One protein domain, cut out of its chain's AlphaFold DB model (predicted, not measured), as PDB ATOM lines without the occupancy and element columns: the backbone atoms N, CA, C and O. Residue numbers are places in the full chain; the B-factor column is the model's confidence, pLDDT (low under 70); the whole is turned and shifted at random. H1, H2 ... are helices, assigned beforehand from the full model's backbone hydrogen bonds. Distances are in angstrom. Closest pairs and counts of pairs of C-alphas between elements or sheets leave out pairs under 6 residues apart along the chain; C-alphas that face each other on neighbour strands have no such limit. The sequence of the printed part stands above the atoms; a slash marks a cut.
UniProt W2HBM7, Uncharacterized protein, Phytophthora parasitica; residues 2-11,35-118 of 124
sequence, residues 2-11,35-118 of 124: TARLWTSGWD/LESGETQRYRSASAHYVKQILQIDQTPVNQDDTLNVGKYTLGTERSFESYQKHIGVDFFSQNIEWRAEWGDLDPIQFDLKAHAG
ATOM      1  N   THR A   2       3.052 -44.982 -39.497       93.31
ATOM      2  CA  THR A   2       3.254 -46.160 -38.625       93.31
ATOM      3  C   THR A   2       2.022 -46.609 -37.831       93.31
ATOM      4  O   THR A   2       1.709 -47.792 -37.858       93.31
ATOM      5  N   ALA A   3       1.266 -45.688 -37.218       95.12
ATOM      6  CA  ALA A   3       0.041 -46.022 -36.478       95.12
ATOM      7  C   ALA A   3      -0.954 -46.859 -37.302       95.12
ATOM      8  O   ALA A   3      -1.543 -47.808 -36.795       95.12
ATOM      9  N   ARG A   4      -1.106 -46.545 -38.596       94.38
ATOM     10  CA  ARG A   4      -2.002 -47.276 -39.505       94.38
ATOM     11  C   ARG A   4      -1.500 -48.695 -39.744       94.38
ATOM     12  O   ARG A   4      -2.249 -49.641 -39.577       94.38
ATOM     13  N   LEU A   5      -0.220 -48.834 -40.082       95.56
ATOM     14  CA  LEU A   5       0.399 -50.137 -40.328       95.56
ATOM     15  C   LEU A   5       0.333 -51.028 -39.077       95.56
ATOM     16  O   LEU A   5      -0.123 -52.161 -39.164       95.56
ATOM     17  N   TRP A   6       0.682 -50.499 -37.901       96.62
ATOM     18  CA  TRP A   6       0.603 -51.253 -36.646       96.62
ATOM     19  C   TRP A   6      -0.809 -51.768 -36.360       96.62
ATOM     20  O   TRP A   6      -0.998 -52.950 -36.078       96.62
ATOM     21  N   THR A   7      -1.797 -50.867 -36.436       97.12
ATOM     22  CA  THR A   7      -3.211 -51.178 -36.174       97.12
ATOM     23  C   THR A   7      -3.806 -52.105 -37.236       97.12
ATOM     24  O   THR A   7      -4.770 -52.807 -36.958       97.12
ATOM     25  N   SER A   8      -3.200 -52.185 -38.424       96.50
ATOM     26  CA  SER A   8      -3.490 -53.180 -39.467       96.50
ATOM     27  C   SER A   8      -2.698 -54.490 -39.328       96.50
ATOM     28  O   SER A   8      -2.720 -55.295 -40.251       96.50
ATOM     29  N   GLY A   9      -1.989 -54.713 -38.216       97.00
ATOM     30  CA  GLY A   9      -1.337 -55.994 -37.918       97.00
ATOM     31  C   GLY A   9       0.083 -56.155 -38.465       97.00
ATOM     32  O   GLY A   9       0.643 -57.242 -38.373       97.00
ATOM     33  N   TRP A  10       0.695 -55.097 -39.004       96.94
ATOM     34  CA  TRP A  10       2.068 -55.158 -39.518       96.94
ATOM     35  C   TRP A  10       3.106 -55.060 -38.401       96.94
ATOM     36  O   TRP A  10       2.925 -54.308 -37.440       96.94
ATOM     37  N   ASP A  11       4.216 -55.770 -38.571       94.94
ATOM     38  CA  ASP A  11       5.374 -55.713 -37.680       94.94
ATOM     39  C   ASP A  11       6.479 -54.834 -38.278       94.94
ATOM     40  O   ASP A  11       6.625 -54.731 -39.499       94.94
ATOM     41  N   LEU A  35       6.547 -24.109 -53.907       92.69
ATOM     42  CA  LEU A  35       5.668 -23.963 -55.067       92.69
ATOM     43  C   LEU A  35       4.182 -24.095 -54.689       92.69
ATOM     44  O   LEU A  35       3.347 -24.371 -55.550       92.69
ATOM     45  N   GLU A  36       3.854 -23.952 -53.402       93.00
ATOM     46  CA  GLU A  36       2.499 -24.142 -52.883       93.00
ATOM     47  C   GLU A  36       1.540 -23.084 -53.468       93.00
ATOM     48  O   GLU A  36       1.754 -21.878 -53.362       93.00
ATOM     49  N   SER A  37       0.455 -23.546 -54.091       93.19
ATOM     50  CA  SER A  37      -0.706 -22.732 -54.455       93.19
ATOM     51  C   SER A  37      -1.725 -22.699 -53.309       93.19
ATOM     52  O   SER A  37      -1.736 -23.583 -52.445       93.19
ATOM     53  N   GLY A  38      -2.656 -21.738 -53.335       91.31
ATOM     54  CA  GLY A  38      -3.739 -21.669 -52.342       91.31
ATOM     55  C   GLY A  38      -4.599 -22.941 -52.282       91.31
ATOM     56  O   GLY A  38      -5.031 -23.353 -51.207       91.31
ATOM     57  N   GLU A  39      -4.784 -23.621 -53.416       89.88
ATOM     58  CA  GLU A  39      -5.476 -24.912 -53.471       89.88
ATOM     59  C   GLU A  39      -4.675 -26.011 -52.755       89.88
ATOM     60  O   GLU A  39      -5.202 -26.709 -51.887       89.88
ATOM     61  N   THR A  40      -3.376 -26.133 -53.048       89.56
ATOM     62  CA  THR A  40      -2.524 -27.133 -52.386       89.56
ATOM     63  C   THR A  40      -2.384 -26.879 -50.883       89.56
ATOM     64  O   THR A  40      -2.405 -27.831 -50.099       89.56
ATOM     65  N   GLN A  41      -2.360 -25.611 -50.460       89.50
ATOM     66  CA  GLN A  41      -2.369 -25.227 -49.051       89.50
ATOM     67  C   GLN A  41      -3.663 -25.668 -48.352       89.50
ATOM     68  O   GLN A  41      -3.618 -26.201 -47.236       89.50
ATOM     69  N   ARG A  42      -4.818 -25.496 -49.013       87.75
ATOM     70  CA  ARG A  42      -6.112 -25.972 -48.507       87.75
ATOM     71  C   ARG A  42      -6.099 -27.489 -48.319       87.75
ATOM     72  O   ARG A  42      -6.410 -27.959 -47.226       87.75
ATOM     73  N   TYR A  43      -5.674 -28.253 -49.327       85.94
ATOM     74  CA  TYR A  43      -5.607 -29.716 -49.225       85.94
ATOM     75  C   TYR A  43      -4.655 -30.201 -48.132       85.94
ATOM     76  O   TYR A  43      -4.987 -31.127 -47.390       85.94
ATOM     77  N   ARG A  44      -3.490 -29.560 -47.981       87.56
ATOM     78  CA  ARG A  44      -2.550 -29.880 -46.902       87.56
ATOM     79  C   ARG A  44      -3.172 -29.634 -45.530       87.56
ATOM     80  O   ARG A  44      -3.013 -30.464 -44.638       87.56
ATOM     81  N   SER A  45      -3.887 -28.523 -45.371       87.38
ATOM     82  CA  SER A  45      -4.536 -28.151 -44.108       87.38
ATOM     83  C   SER A  45      -5.647 -29.137 -43.742       87.38
ATOM     84  O   SER A  45      -5.642 -29.669 -42.630       87.38
ATOM     85  N   ALA A  46      -6.517 -29.476 -44.700       85.88
ATOM     86  CA  ALA A  46      -7.555 -30.491 -44.527       85.88
ATOM     87  C   ALA A  46      -6.955 -31.870 -44.186       85.88
ATOM     88  O   ALA A  46      -7.379 -32.528 -43.234       85.88
ATOM     89  N   SER A  47      -5.901 -32.288 -44.897       86.12
ATOM     90  CA  SER A  47      -5.207 -33.549 -44.615       86.12
ATOM     91  C   SER A  47      -4.565 -33.567 -43.226       86.12
ATOM     92  O   SER A  47      -4.592 -34.602 -42.561       86.12
ATOM     93  N   ALA A  48      -3.953 -32.464 -42.791       88.25
ATOM     94  CA  ALA A  48      -3.324 -32.373 -41.478       88.25
ATOM     95  C   ALA A  48      -4.366 -32.447 -40.356       88.25
ATOM     96  O   ALA A  48      -4.167 -33.177 -39.386       88.25
ATOM     97  N   HIS A  49      -5.488 -31.741 -40.509       86.56
ATOM     98  CA  HIS A  49      -6.600 -31.793 -39.565       86.56
ATOM     99  C   HIS A  49      -7.184 -33.212 -39.458       86.56
ATOM    100  O   HIS A  49      -7.283 -33.750 -38.357       86.56
ATOM    101  N   TYR A  50      -7.423 -33.885 -40.587       86.38
ATOM    102  CA  TYR A  50      -7.888 -35.276 -40.596       86.38
ATOM    103  C   TYR A  50      -6.938 -36.237 -39.861       86.38
ATOM    104  O   TYR A  50      -7.369 -37.102 -39.097       86.38
ATOM    105  N   VAL A  51      -5.621 -36.084 -40.048       89.19
ATOM    106  CA  VAL A  51      -4.629 -36.894 -39.323       89.19
ATOM    107  C   VAL A  51      -4.687 -36.628 -37.818       89.19
ATOM    108  O   VAL A  51      -4.629 -37.584 -37.047       89.19
ATOM    109  N   LYS A  52      -4.833 -35.369 -37.389       90.31
ATOM    110  CA  LYS A  52      -4.958 -35.028 -35.964       90.31
ATOM    111  C   LYS A  52      -6.186 -35.665 -35.323       90.31
ATOM    112  O   LYS A  52      -6.080 -36.160 -34.207       90.31
ATOM    113  N   GLN A  53      -7.307 -35.715 -36.036       88.31
ATOM    114  CA  GLN A  53      -8.518 -36.375 -35.549       88.31
ATOM    115  C   GLN A  53      -8.346 -37.883 -35.408       88.31
ATOM    116  O   GLN A  53      -8.692 -38.447 -34.375       88.31
ATOM    117  N   ILE A  54      -7.764 -38.541 -36.417       90.06
ATOM    118  CA  ILE A  54      -7.484 -39.982 -36.343       90.06
ATOM    119  C   ILE A  54      -6.577 -40.305 -35.154       90.06
ATOM    120  O   ILE A  54      -6.761 -41.325 -34.495       90.06
ATOM    121  N   LEU A  55      -5.590 -39.449 -34.895       91.62
ATOM    122  CA  LEU A  55      -4.658 -39.604 -33.782       91.62
ATOM    123  C   LEU A  55      -5.215 -39.083 -32.451       91.62
ATOM    124  O   LEU A  55      -4.482 -39.072 -31.472       91.62
ATOM    125  N   GLN A  56      -6.483 -38.659 -32.403       90.06
ATOM    126  CA  GLN A  56      -7.148 -38.147 -31.200       90.06
ATOM    127  C   GLN A  56      -6.454 -36.918 -30.577       90.06
ATOM    128  O   GLN A  56      -6.668 -36.612 -29.409       90.06
ATOM    129  N   ILE A  57      -5.652 -36.191 -31.363       91.25
ATOM    130  CA  ILE A  57      -4.959 -34.955 -30.955       91.25
ATOM    131  C   ILE A  57      -5.938 -33.778 -30.942       91.25
ATOM    132  O   ILE A  57      -5.844 -32.877 -30.115       91.25
ATOM    133  N   ASP A  58      -6.851 -33.762 -31.909       83.31
ATOM    134  CA  ASP A  58      -7.804 -32.683 -32.128       83.31
ATOM    135  C   ASP A  58      -9.210 -33.276 -32.201       83.31
ATOM    136  O   ASP A  58      -9.473 -34.164 -33.012       83.31
ATOM    137  N   GLN A  59     -10.096 -32.803 -31.326       72.12
ATOM    138  CA  GLN A  59     -11.491 -33.240 -31.250       72.12
ATOM    139  C   GLN A  59     -12.450 -32.250 -31.922       72.12
ATOM    140  O   GLN A  59     -13.668 -32.411 -31.826       72.12
ATOM    141  N   THR A  60     -11.935 -31.214 -32.595       76.56
ATOM    142  CA  THR A  60     -12.794 -30.290 -33.338       76.56
ATOM    143  C   THR A  60     -13.510 -31.038 -34.476       76.56
ATOM    144  O   THR A  60     -12.867 -31.806 -35.195       76.56
ATOM    145  N   PRO A  61     -14.838 -30.885 -34.637       63.47
ATOM    146  CA  PRO A  61     -15.591 -31.584 -35.681       63.47
ATOM    147  C   PRO A  61     -15.159 -31.162 -37.094       63.47
ATOM    148  O   PRO A  61     -14.972 -29.973 -37.348       63.47
ATOM    149  N   VAL A  62     -15.062 -32.113 -38.036       61.34
ATOM    150  CA  VAL A  62     -14.836 -31.792 -39.462       61.34
ATOM    151  C   VAL A  62     -16.064 -31.075 -40.020       61.34
ATOM    152  O   VAL A  62     -17.177 -31.593 -39.922       61.34
ATOM    153  N   ASN A  63     -15.872 -29.928 -40.672       58.94
ATOM    154  CA  ASN A  63     -16.918 -29.330 -41.502       58.94
ATOM    155  C   ASN A  63     -17.171 -30.213 -42.736       58.94
ATOM    156  O   ASN A  63     -16.229 -30.620 -43.412       58.94
ATOM    157  N   GLN A  64     -18.440 -30.493 -43.051       53.47
ATOM    158  CA  GLN A  64     -18.841 -31.441 -44.107       53.47
ATOM    159  C   GLN A  64     -18.251 -31.145 -45.505       53.47
ATOM    160  O   GLN A  64     -18.180 -32.056 -46.325       53.47
ATOM    161  N   ASP A  65     -17.763 -29.932 -45.767       56.44
ATOM    162  CA  ASP A  65     -17.181 -29.529 -47.056       56.44
ATOM    163  C   ASP A  65     -15.737 -30.013 -47.314       56.44
ATOM    164  O   ASP A  65     -15.258 -29.919 -48.444       56.44
ATOM    165  N   ASP A  66     -15.037 -30.572 -46.319       55.53
ATOM    166  CA  ASP A  66     -13.661 -31.096 -46.476       55.53
ATOM    167  C   ASP A  66     -13.609 -32.626 -46.709       55.53
ATOM    168  O   ASP A  66     -12.567 -33.277 -46.596       55.53
ATOM    169  N   THR A  67     -14.746 -33.238 -47.050       54.16
ATOM    170  CA  THR A  67     -14.998 -34.678 -46.862       54.16
ATOM    171  C   THR A  67     -14.621 -35.609 -48.012       54.16
ATOM    172  O   THR A  67     -14.819 -36.815 -47.878       54.16
ATOM    173  N   LEU A  68     -14.012 -35.133 -49.104       54.03
ATOM    174  CA  LEU A  68     -13.825 -35.958 -50.312       54.03
ATOM    175  C   LEU A  68     -13.049 -37.278 -50.098       54.03
ATOM    176  O   LEU A  68     -13.148 -38.170 -50.934       54.03
ATOM    177  N   ASN A  69     -12.308 -37.447 -48.995       55.88
ATOM    178  CA  ASN A  69     -11.650 -38.717 -48.645       55.88
ATOM    179  C   ASN A  69     -11.718 -39.085 -47.148       55.88
ATOM    180  O   ASN A  69     -10.977 -39.970 -46.700       55.88
ATOM    181  N   VAL A  70     -12.574 -38.422 -46.362       56.19
ATOM    182  CA  VAL A  70     -12.708 -38.692 -44.922       56.19
ATOM    183  C   VAL A  70     -13.261 -40.109 -44.748       56.19
ATOM    184  O   VAL A  70     -14.389 -40.401 -45.125       56.19
ATOM    185  N   GLY A  71     -12.430 -41.016 -44.231       59.22
ATOM    186  CA  GLY A  71     -12.771 -42.424 -43.988       59.22
ATOM    187  C   GLY A  71     -12.044 -43.432 -44.882       59.22
ATOM    188  O   GLY A  71     -11.891 -44.579 -44.473       59.22
ATOM    189  N   LYS A  72     -11.512 -43.027 -46.049       74.88
ATOM    190  CA  LYS A  72     -10.804 -43.957 -46.958       74.88
ATOM    191  C   LYS A  72      -9.520 -44.511 -46.339       74.88
ATOM    192  O   LYS A  72      -9.181 -45.675 -46.527       74.88
ATOM    193  N   TYR A  73      -8.806 -43.667 -45.603       80.38
ATOM    194  CA  TYR A  73      -7.588 -44.044 -44.905       80.38
ATOM    195  C   TYR A  73      -7.806 -43.797 -43.416       80.38
ATOM    196  O   TYR A  73      -7.576 -42.690 -42.931       80.38
ATOM    197  N   THR A  74      -8.177 -44.838 -42.668       89.88
ATOM    198  CA  THR A  74      -8.327 -44.829 -41.198       89.88
ATOM    199  C   THR A  74      -7.314 -45.775 -40.519       89.88
ATOM    200  O   THR A  74      -6.394 -46.269 -41.180       89.88
ATOM    201  N   LEU A  75      -7.370 -45.919 -39.196       93.56
ATOM    202  CA  LEU A  75      -6.588 -46.923 -38.467       93.56
ATOM    203  C   LEU A  75      -7.110 -48.326 -38.792       93.56
ATOM    204  O   LEU A  75      -8.280 -48.497 -39.124       93.56
ATOM    205  N   GLY A  76      -6.237 -49.324 -38.712       93.94
ATOM    206  CA  GLY A  76      -6.647 -50.717 -38.814       93.94
ATOM    207  C   GLY A  76      -7.396 -51.197 -37.570       93.94
ATOM    208  O   GLY A  76      -7.513 -50.488 -36.569       93.94
ATOM    209  N   THR A  77      -7.900 -52.424 -37.653       95.06
ATOM    210  CA  THR A  77      -8.720 -53.062 -36.612       95.06
ATOM    211  C   THR A  77      -8.041 -54.257 -35.942       95.06
ATOM    212  O   THR A  77      -8.578 -54.778 -34.972       95.06
ATOM    213  N   GLU A  78      -6.875 -54.690 -36.429       97.81
ATOM    214  CA  GLU A  78      -6.146 -55.864 -35.922       97.81
ATOM    215  C   GLU A  78      -5.494 -55.601 -34.556       97.81
ATOM    216  O   GLU A  78      -5.414 -56.488 -33.710       97.81
ATOM    217  N   ARG A  79      -5.022 -54.371 -34.317       97.56
ATOM    218  CA  ARG A  79      -4.461 -53.937 -33.024       97.56
ATOM    219  C   ARG A  79      -5.044 -52.592 -32.625       97.56
ATOM    220  O   ARG A  79      -5.290 -51.745 -33.479       97.56
ATOM    221  N   SER A  80      -5.234 -52.367 -31.325       97.12
ATOM    222  CA  SER A  80      -5.810 -51.111 -30.835       97.12
ATOM    223  C   SER A  80      -4.832 -49.943 -30.971       97.12
ATOM    224  O   SER A  80      -3.614 -50.109 -30.858       97.12
ATOM    225  N   PHE A  81      -5.361 -48.733 -31.156       96.69
ATOM    226  CA  PHE A  81      -4.546 -47.517 -31.155       96.69
ATOM    227  C   PHE A  81      -3.876 -47.265 -29.797       96.69
ATOM    228  O   PHE A  81      -2.723 -46.855 -29.740       96.69
ATOM    229  N   GLU A  82      -4.552 -47.599 -28.698       96.75
ATOM    230  CA  GLU A  82      -3.976 -47.533 -27.352       96.75
ATOM    231  C   GLU A  82      -2.737 -48.432 -27.215       96.75
ATOM    232  O   GLU A  82      -1.710 -48.003 -26.691       96.75
ATOM    233  N   SER A  83      -2.784 -49.655 -27.765       97.44
ATOM    234  CA  SER A  83      -1.620 -50.548 -27.768       97.44
ATOM    235  C   SER A  83      -0.448 -49.961 -28.553       97.44
ATOM    236  O   SER A  83       0.700 -50.134 -28.151       97.44
ATOM    237  N   TYR A  84      -0.733 -49.232 -29.638       97.06
ATOM    238  CA  TYR A  84       0.282 -48.530 -30.413       97.06
ATOM    239  C   TYR A  84       0.931 -47.412 -29.592       97.06
ATOM    240  O   TYR A  84       2.155 -47.378 -29.503       97.06
ATOM    241  N   GLN A  85       0.130 -46.551 -28.953       97.25
ATOM    242  CA  GLN A  85       0.620 -45.480 -28.073       97.25
ATOM    243  C   GLN A  85       1.539 -46.029 -26.980       97.25
ATOM    244  O   GLN A  85       2.670 -45.569 -26.827       97.25
ATOM    245  N   LYS A  86       1.097 -47.093 -26.300       96.81
ATOM    246  CA  LYS A  86       1.901 -47.789 -25.291       96.81
ATOM    247  C   LYS A  86       3.179 -48.381 -25.882       96.81
ATOM    248  O   LYS A  86       4.232 -48.288 -25.263       96.81
ATOM    249  N   HIS A  87       3.117 -48.979 -27.070       95.44
ATOM    250  CA  HIS A  87       4.292 -49.557 -27.720       95.44
ATOM    251  C   HIS A  87       5.364 -48.494 -27.996       95.44
ATOM    252  O   HIS A  87       6.523 -48.682 -27.629       95.44
ATOM    253  N   ILE A  88       4.972 -47.345 -28.553       95.19
ATOM    254  CA  ILE A  88       5.916 -46.274 -28.901       95.19
ATOM    255  C   ILE A  88       6.234 -45.319 -27.745       95.19
ATOM    256  O   ILE A  88       7.154 -44.530 -27.886       95.19
ATOM    257  N   GLY A  89       5.496 -45.374 -26.631       96.81
ATOM    258  CA  GLY A  89       5.696 -44.496 -25.472       96.81
ATOM    259  C   GLY A  89       5.277 -43.050 -25.721       96.81
ATOM    260  O   GLY A  89       5.922 -42.128 -25.233       96.81
ATOM    261  N   VAL A  90       4.228 -42.841 -26.518       96.44
ATOM    262  CA  VAL A  90       3.701 -41.510 -26.847       96.44
ATOM    263  C   VAL A  90       2.194 -41.515 -26.669       96.44
ATOM    264  O   VAL A  90       1.503 -42.337 -27.273       96.44
ATOM    265  N   ASP A  91       1.693 -40.563 -25.891       96.44
ATOM    266  CA  ASP A  91       0.268 -40.296 -25.735       96.44
ATOM    267  C   ASP A  91      -0.102 -39.059 -26.564       96.44
ATOM    268  O   ASP A  91       0.327 -37.939 -26.284       96.44
ATOM    269  N   PHE A  92      -0.876 -39.264 -27.628       94.69
ATOM    270  CA  PHE A  92      -1.210 -38.210 -28.585       94.69
ATOM    271  C   PHE A  92      -2.234 -37.209 -28.043       94.69
ATOM    272  O   PHE A  92      -2.224 -36.053 -28.465       94.69
ATOM    273  N   PHE A  93      -3.099 -37.629 -27.118       92.75
ATOM    274  CA  PHE A  93      -4.125 -36.761 -26.547       92.75
ATOM    275  C   PHE A  93      -3.514 -35.765 -25.554       92.75
ATOM    276  O   PHE A  93      -3.701 -34.557 -25.677       92.75
ATOM    277  N   SER A  94      -2.737 -36.271 -24.597       94.75
ATOM    278  CA  SER A  94      -2.038 -35.471 -23.587       94.75
ATOM    279  C   SER A  94      -0.727 -34.858 -24.088       94.75
ATOM    280  O   SER A  94      -0.167 -34.001 -23.409       94.75
ATOM    281  N   GLN A  95      -0.255 -35.270 -25.270       93.75
ATOM    282  CA  GLN A  95       1.008 -34.841 -25.887       93.75
ATOM    283  C   GLN A  95       2.241 -35.134 -25.022       93.75
ATOM    284  O   GLN A  95       3.257 -34.447 -25.110       93.75
ATOM    285  N   ASN A  96       2.156 -36.182 -24.203       96.19
ATOM    286  CA  ASN A  96       3.269 -36.656 -23.396       96.19
ATOM    287  C   ASN A  96       4.111 -37.664 -24.178       96.19
ATOM    288  O   ASN A  96       3.590 -38.537 -24.877       96.19
ATOM    289  N   ILE A  97       5.425 -37.559 -24.010       96.06
ATOM    290  CA  ILE A  97       6.408 -38.476 -24.580       96.06
ATOM    291  C   ILE A  97       7.163 -39.100 -23.409       96.06
ATOM    292  O   ILE A  97       7.673 -38.396 -22.540       96.06
ATOM    293  N   GLU A  98       7.195 -40.428 -23.352       96.00
ATOM    294  CA  GLU A  98       7.992 -41.150 -22.369       96.00
ATOM    295  C   GLU A  98       9.484 -40.963 -22.662       96.00
ATOM    296  O   GLU A  98       9.907 -40.940 -23.816       96.00
ATOM    297  N   TRP A  99      10.304 -40.944 -21.612       91.44
ATOM    298  CA  TRP A  99      11.759 -40.812 -21.726       91.44
ATOM    299  C   TRP A  99      12.387 -41.761 -22.758       91.44
ATOM    300  O   TRP A  99      13.153 -41.344 -23.622       91.44
ATOM    301  N   ARG A 100      12.018 -43.048 -22.721       92.75
ATOM    302  CA  ARG A 100      12.515 -44.041 -23.686       92.75
ATOM    303  C   ARG A 100      12.167 -43.710 -25.135       92.75
ATOM    304  O   ARG A 100      12.925 -44.051 -26.033       92.75
ATOM    305  N   ALA A 101      11.023 -43.073 -25.365       93.44
ATOM    306  CA  ALA A 101      10.546 -42.725 -26.693       93.44
ATOM    307  C   ALA A 101      11.262 -41.479 -27.216       93.44
ATOM    308  O   ALA A 101      11.602 -41.413 -28.394       93.44
ATOM    309  N   GLU A 102      11.528 -40.522 -26.327       91.81
ATOM    310  CA  GLU A 102      12.288 -39.311 -26.630       91.81
ATOM    311  C   GLU A 102      13.741 -39.630 -27.008       91.81
ATOM    312  O   GLU A 102      14.263 -39.086 -27.981       91.81
ATOM    313  N   TRP A 103      14.368 -40.562 -26.285       89.31
ATOM    314  CA  TRP A 103      15.798 -40.857 -26.421       89.31
ATOM    315  C   TRP A 103      16.117 -42.188 -27.106       89.31
ATOM    316  O   TRP A 103      17.285 -42.545 -27.244       89.31
ATOM    317  N   GLY A 104      15.104 -42.937 -27.550       85.38
ATOM    318  CA  GLY A 104      15.290 -44.257 -28.159       85.38
ATOM    319  C   GLY A 104      15.976 -45.255 -27.221       85.38
ATOM    320  O   GLY A 104      16.886 -45.959 -27.652       85.38
ATOM    321  N   ASP A 105      15.580 -45.263 -25.944       85.00
ATOM    322  CA  ASP A 105      16.190 -46.039 -24.847       85.00
ATOM    323  C   ASP A 105      17.679 -45.733 -24.568       85.00
ATOM    324  O   ASP A 105      18.351 -46.471 -23.843       85.00
ATOM    325  N   LEU A 106      18.210 -44.628 -25.096       82.88
ATOM    326  CA  LEU A 106      19.569 -44.171 -24.806       82.88
ATOM    327  C   LEU A 106      19.574 -43.148 -23.662       82.88
ATOM    328  O   LEU A 106      18.624 -42.393 -23.466       82.88
ATOM    329  N   ASP A 107      20.665 -43.111 -22.901       80.12
ATOM    330  CA  ASP A 107      20.875 -42.076 -21.885       80.12
ATOM    331  C   ASP A 107      21.320 -40.769 -22.583       80.12
ATOM    332  O   ASP A 107      22.273 -40.812 -23.369       80.12
ATOM    333  N   PRO A 108      20.697 -39.605 -22.316       75.56
ATOM    334  CA  PRO A 108      21.104 -38.311 -22.872       75.56
ATOM    335  C   PRO A 108      22.593 -38.008 -22.699       75.56
ATOM    336  O   PRO A 108      23.212 -37.414 -23.584       75.56
ATOM    337  N   ILE A 109      23.202 -38.471 -21.599       72.50
ATOM    338  CA  ILE A 109      24.635 -38.308 -21.331       72.50
ATOM    339  C   ILE A 109      25.475 -38.964 -22.443       72.50
ATOM    340  O   ILE A 109      26.546 -38.464 -22.793       72.50
ATOM    341  N   GLN A 110      24.993 -40.040 -23.076       64.62
ATOM    342  CA  GLN A 110      25.688 -40.686 -24.195       64.62
ATOM    343  C   GLN A 110      25.741 -39.820 -25.461       64.62
ATOM    344  O   GLN A 110      26.662 -39.985 -26.268       64.62
ATOM    345  N   PHE A 111      24.802 -38.887 -25.640       61.38
ATOM    346  CA  PHE A 111      24.848 -37.921 -26.739       61.38
ATOM    347  C   PHE A 111      25.846 -36.793 -26.451       61.38
ATOM    348  O   PHE A 111      26.576 -36.378 -27.353       61.38
ATOM    349  N   ASP A 112      25.948 -36.365 -25.190       61.66
ATOM    350  CA  ASP A 112      26.831 -35.272 -24.765       61.66
ATOM    351  C   ASP A 112      28.316 -35.695 -24.731       61.66
ATOM    352  O   ASP A 112      29.213 -34.968 -25.165       61.66
ATOM    353  N   LEU A 113      28.601 -36.943 -24.337       52.66
ATOM    354  CA  LEU A 113      29.966 -37.488 -24.337       52.66
ATOM    355  C   LEU A 113      30.568 -37.591 -25.751       52.66
ATOM    356  O   LEU A 113      31.771 -37.376 -25.928       52.66
ATOM    357  N   LYS A 114      29.752 -37.853 -26.783       52.91
ATOM    358  CA  LYS A 114      30.219 -37.845 -28.181       52.91
ATOM    359  C   LYS A 114      30.474 -36.431 -28.714       52.91
ATOM    360  O   LYS A 114      31.316 -36.280 -29.597       52.91
ATOM    361  N   ALA A 115      29.815 -35.404 -28.171       51.62
ATOM    362  CA  ALA A 115      30.044 -34.009 -28.557       51.62
ATOM    363  C   ALA A 115      31.392 -33.458 -28.042       51.62
ATOM    364  O   ALA A 115      31.954 -32.531 -28.635       51.62
ATOM    365  N   HIS A 116      31.945 -34.050 -26.974       46.34
ATOM    366  CA  HIS A 116      33.169 -33.579 -26.315       46.34
ATOM    367  C   HIS A 116      34.404 -34.475 -26.483       46.34
ATOM    368  O   HIS A 116      35.516 -33.997 -26.257       46.34
ATOM    369  N   ALA A 117      34.260 -35.712 -26.966       51.78
ATOM    370  CA  ALA A 117      35.382 -36.640 -27.171       51.78
ATOM    371  C   ALA A 117      36.458 -36.156 -28.179       51.78
ATOM    372  O   ALA A 117      37.517 -36.770 -28.280       51.78
ATOM    373  N   GLY A 118      36.214 -35.060 -28.912       51.06
ATOM    374  CA  GLY A 118      37.160 -34.459 -29.863       51.06
ATOM    375  C   GLY A 118      37.824 -33.147 -29.421       51.06
ATOM    376  O   GLY A 118      38.599 -32.590 -30.196       51.06
TER     377      GLY A 118
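What this domain is: This is residues 2 to 11 and 35 to 118 of the 124 residues of an uncharacterized protein of Phytophthora parasitica (UniProt W2HBM7). The model is a loose, open arch: the longest helix, H2, makes one leg, the touching pair H1 and H3 sits at the bend, and H4 and H5 lead out along the other leg, where residues 112 to 118 stick out. A long loop, residues 55 to 80, swings out from the end of H2 and comes back to H3. The printed part has 94 residues with five named helices, H1 to H5 in order along the chain, and no named strand; the class is all helix, with under half of the residues, 45, in named elements. The whole is loose, with a radius of gyration of the C-alphas of 18.0 A, and spans 56 by 39 by 24 A.

How they stand to each other: H2, residues 38 to 54, touches no helix. H1, residues 2 to 7, touches H3, residues 81 to 88, at a steep tilt of 52 degrees, opposite ways; their closest C-alphas, of Thr 7 and Phe 81, are 6.4 A apart. H3 is close to but not clearly touching H4, residues 99 to 103; their closest C-alphas, of Ile 88 and Ala 101, are 6.2 A apart. Between them, residues 90 to 91 pair antiparallel with residues 96 to 97. H4 and H5, residues 108 to 116, meet only through their link. Every O i to N i+4 pair is within hydrogen-bond range in H1, H2, H3 and H4; in H5, 4 of 5 are.

Where its parts are: H2 is 24.6 A long, from C-alpha 38 at (-3.739, -21.669, -52.342) to C-alpha 54 at (-7.484, -39.982, -36.343). H3 measures 10.8 A, H1 8.5 A and H4 6.2 A. H5 measures 13.4 A and ends with C-alpha 116 at (33.169, -33.579, -26.315).

The domain as a whole: The C-alphas farthest apart, of Gln 64 and Gly 118, are 57.9 A apart. Residues 12 to 34 are not printed, and C-alphas 11 and 35 are 36.2 A apart across this cut. The link from H2 to H3 is long. Residues 61 to 71 and 110 to 118 have pLDDT under 70.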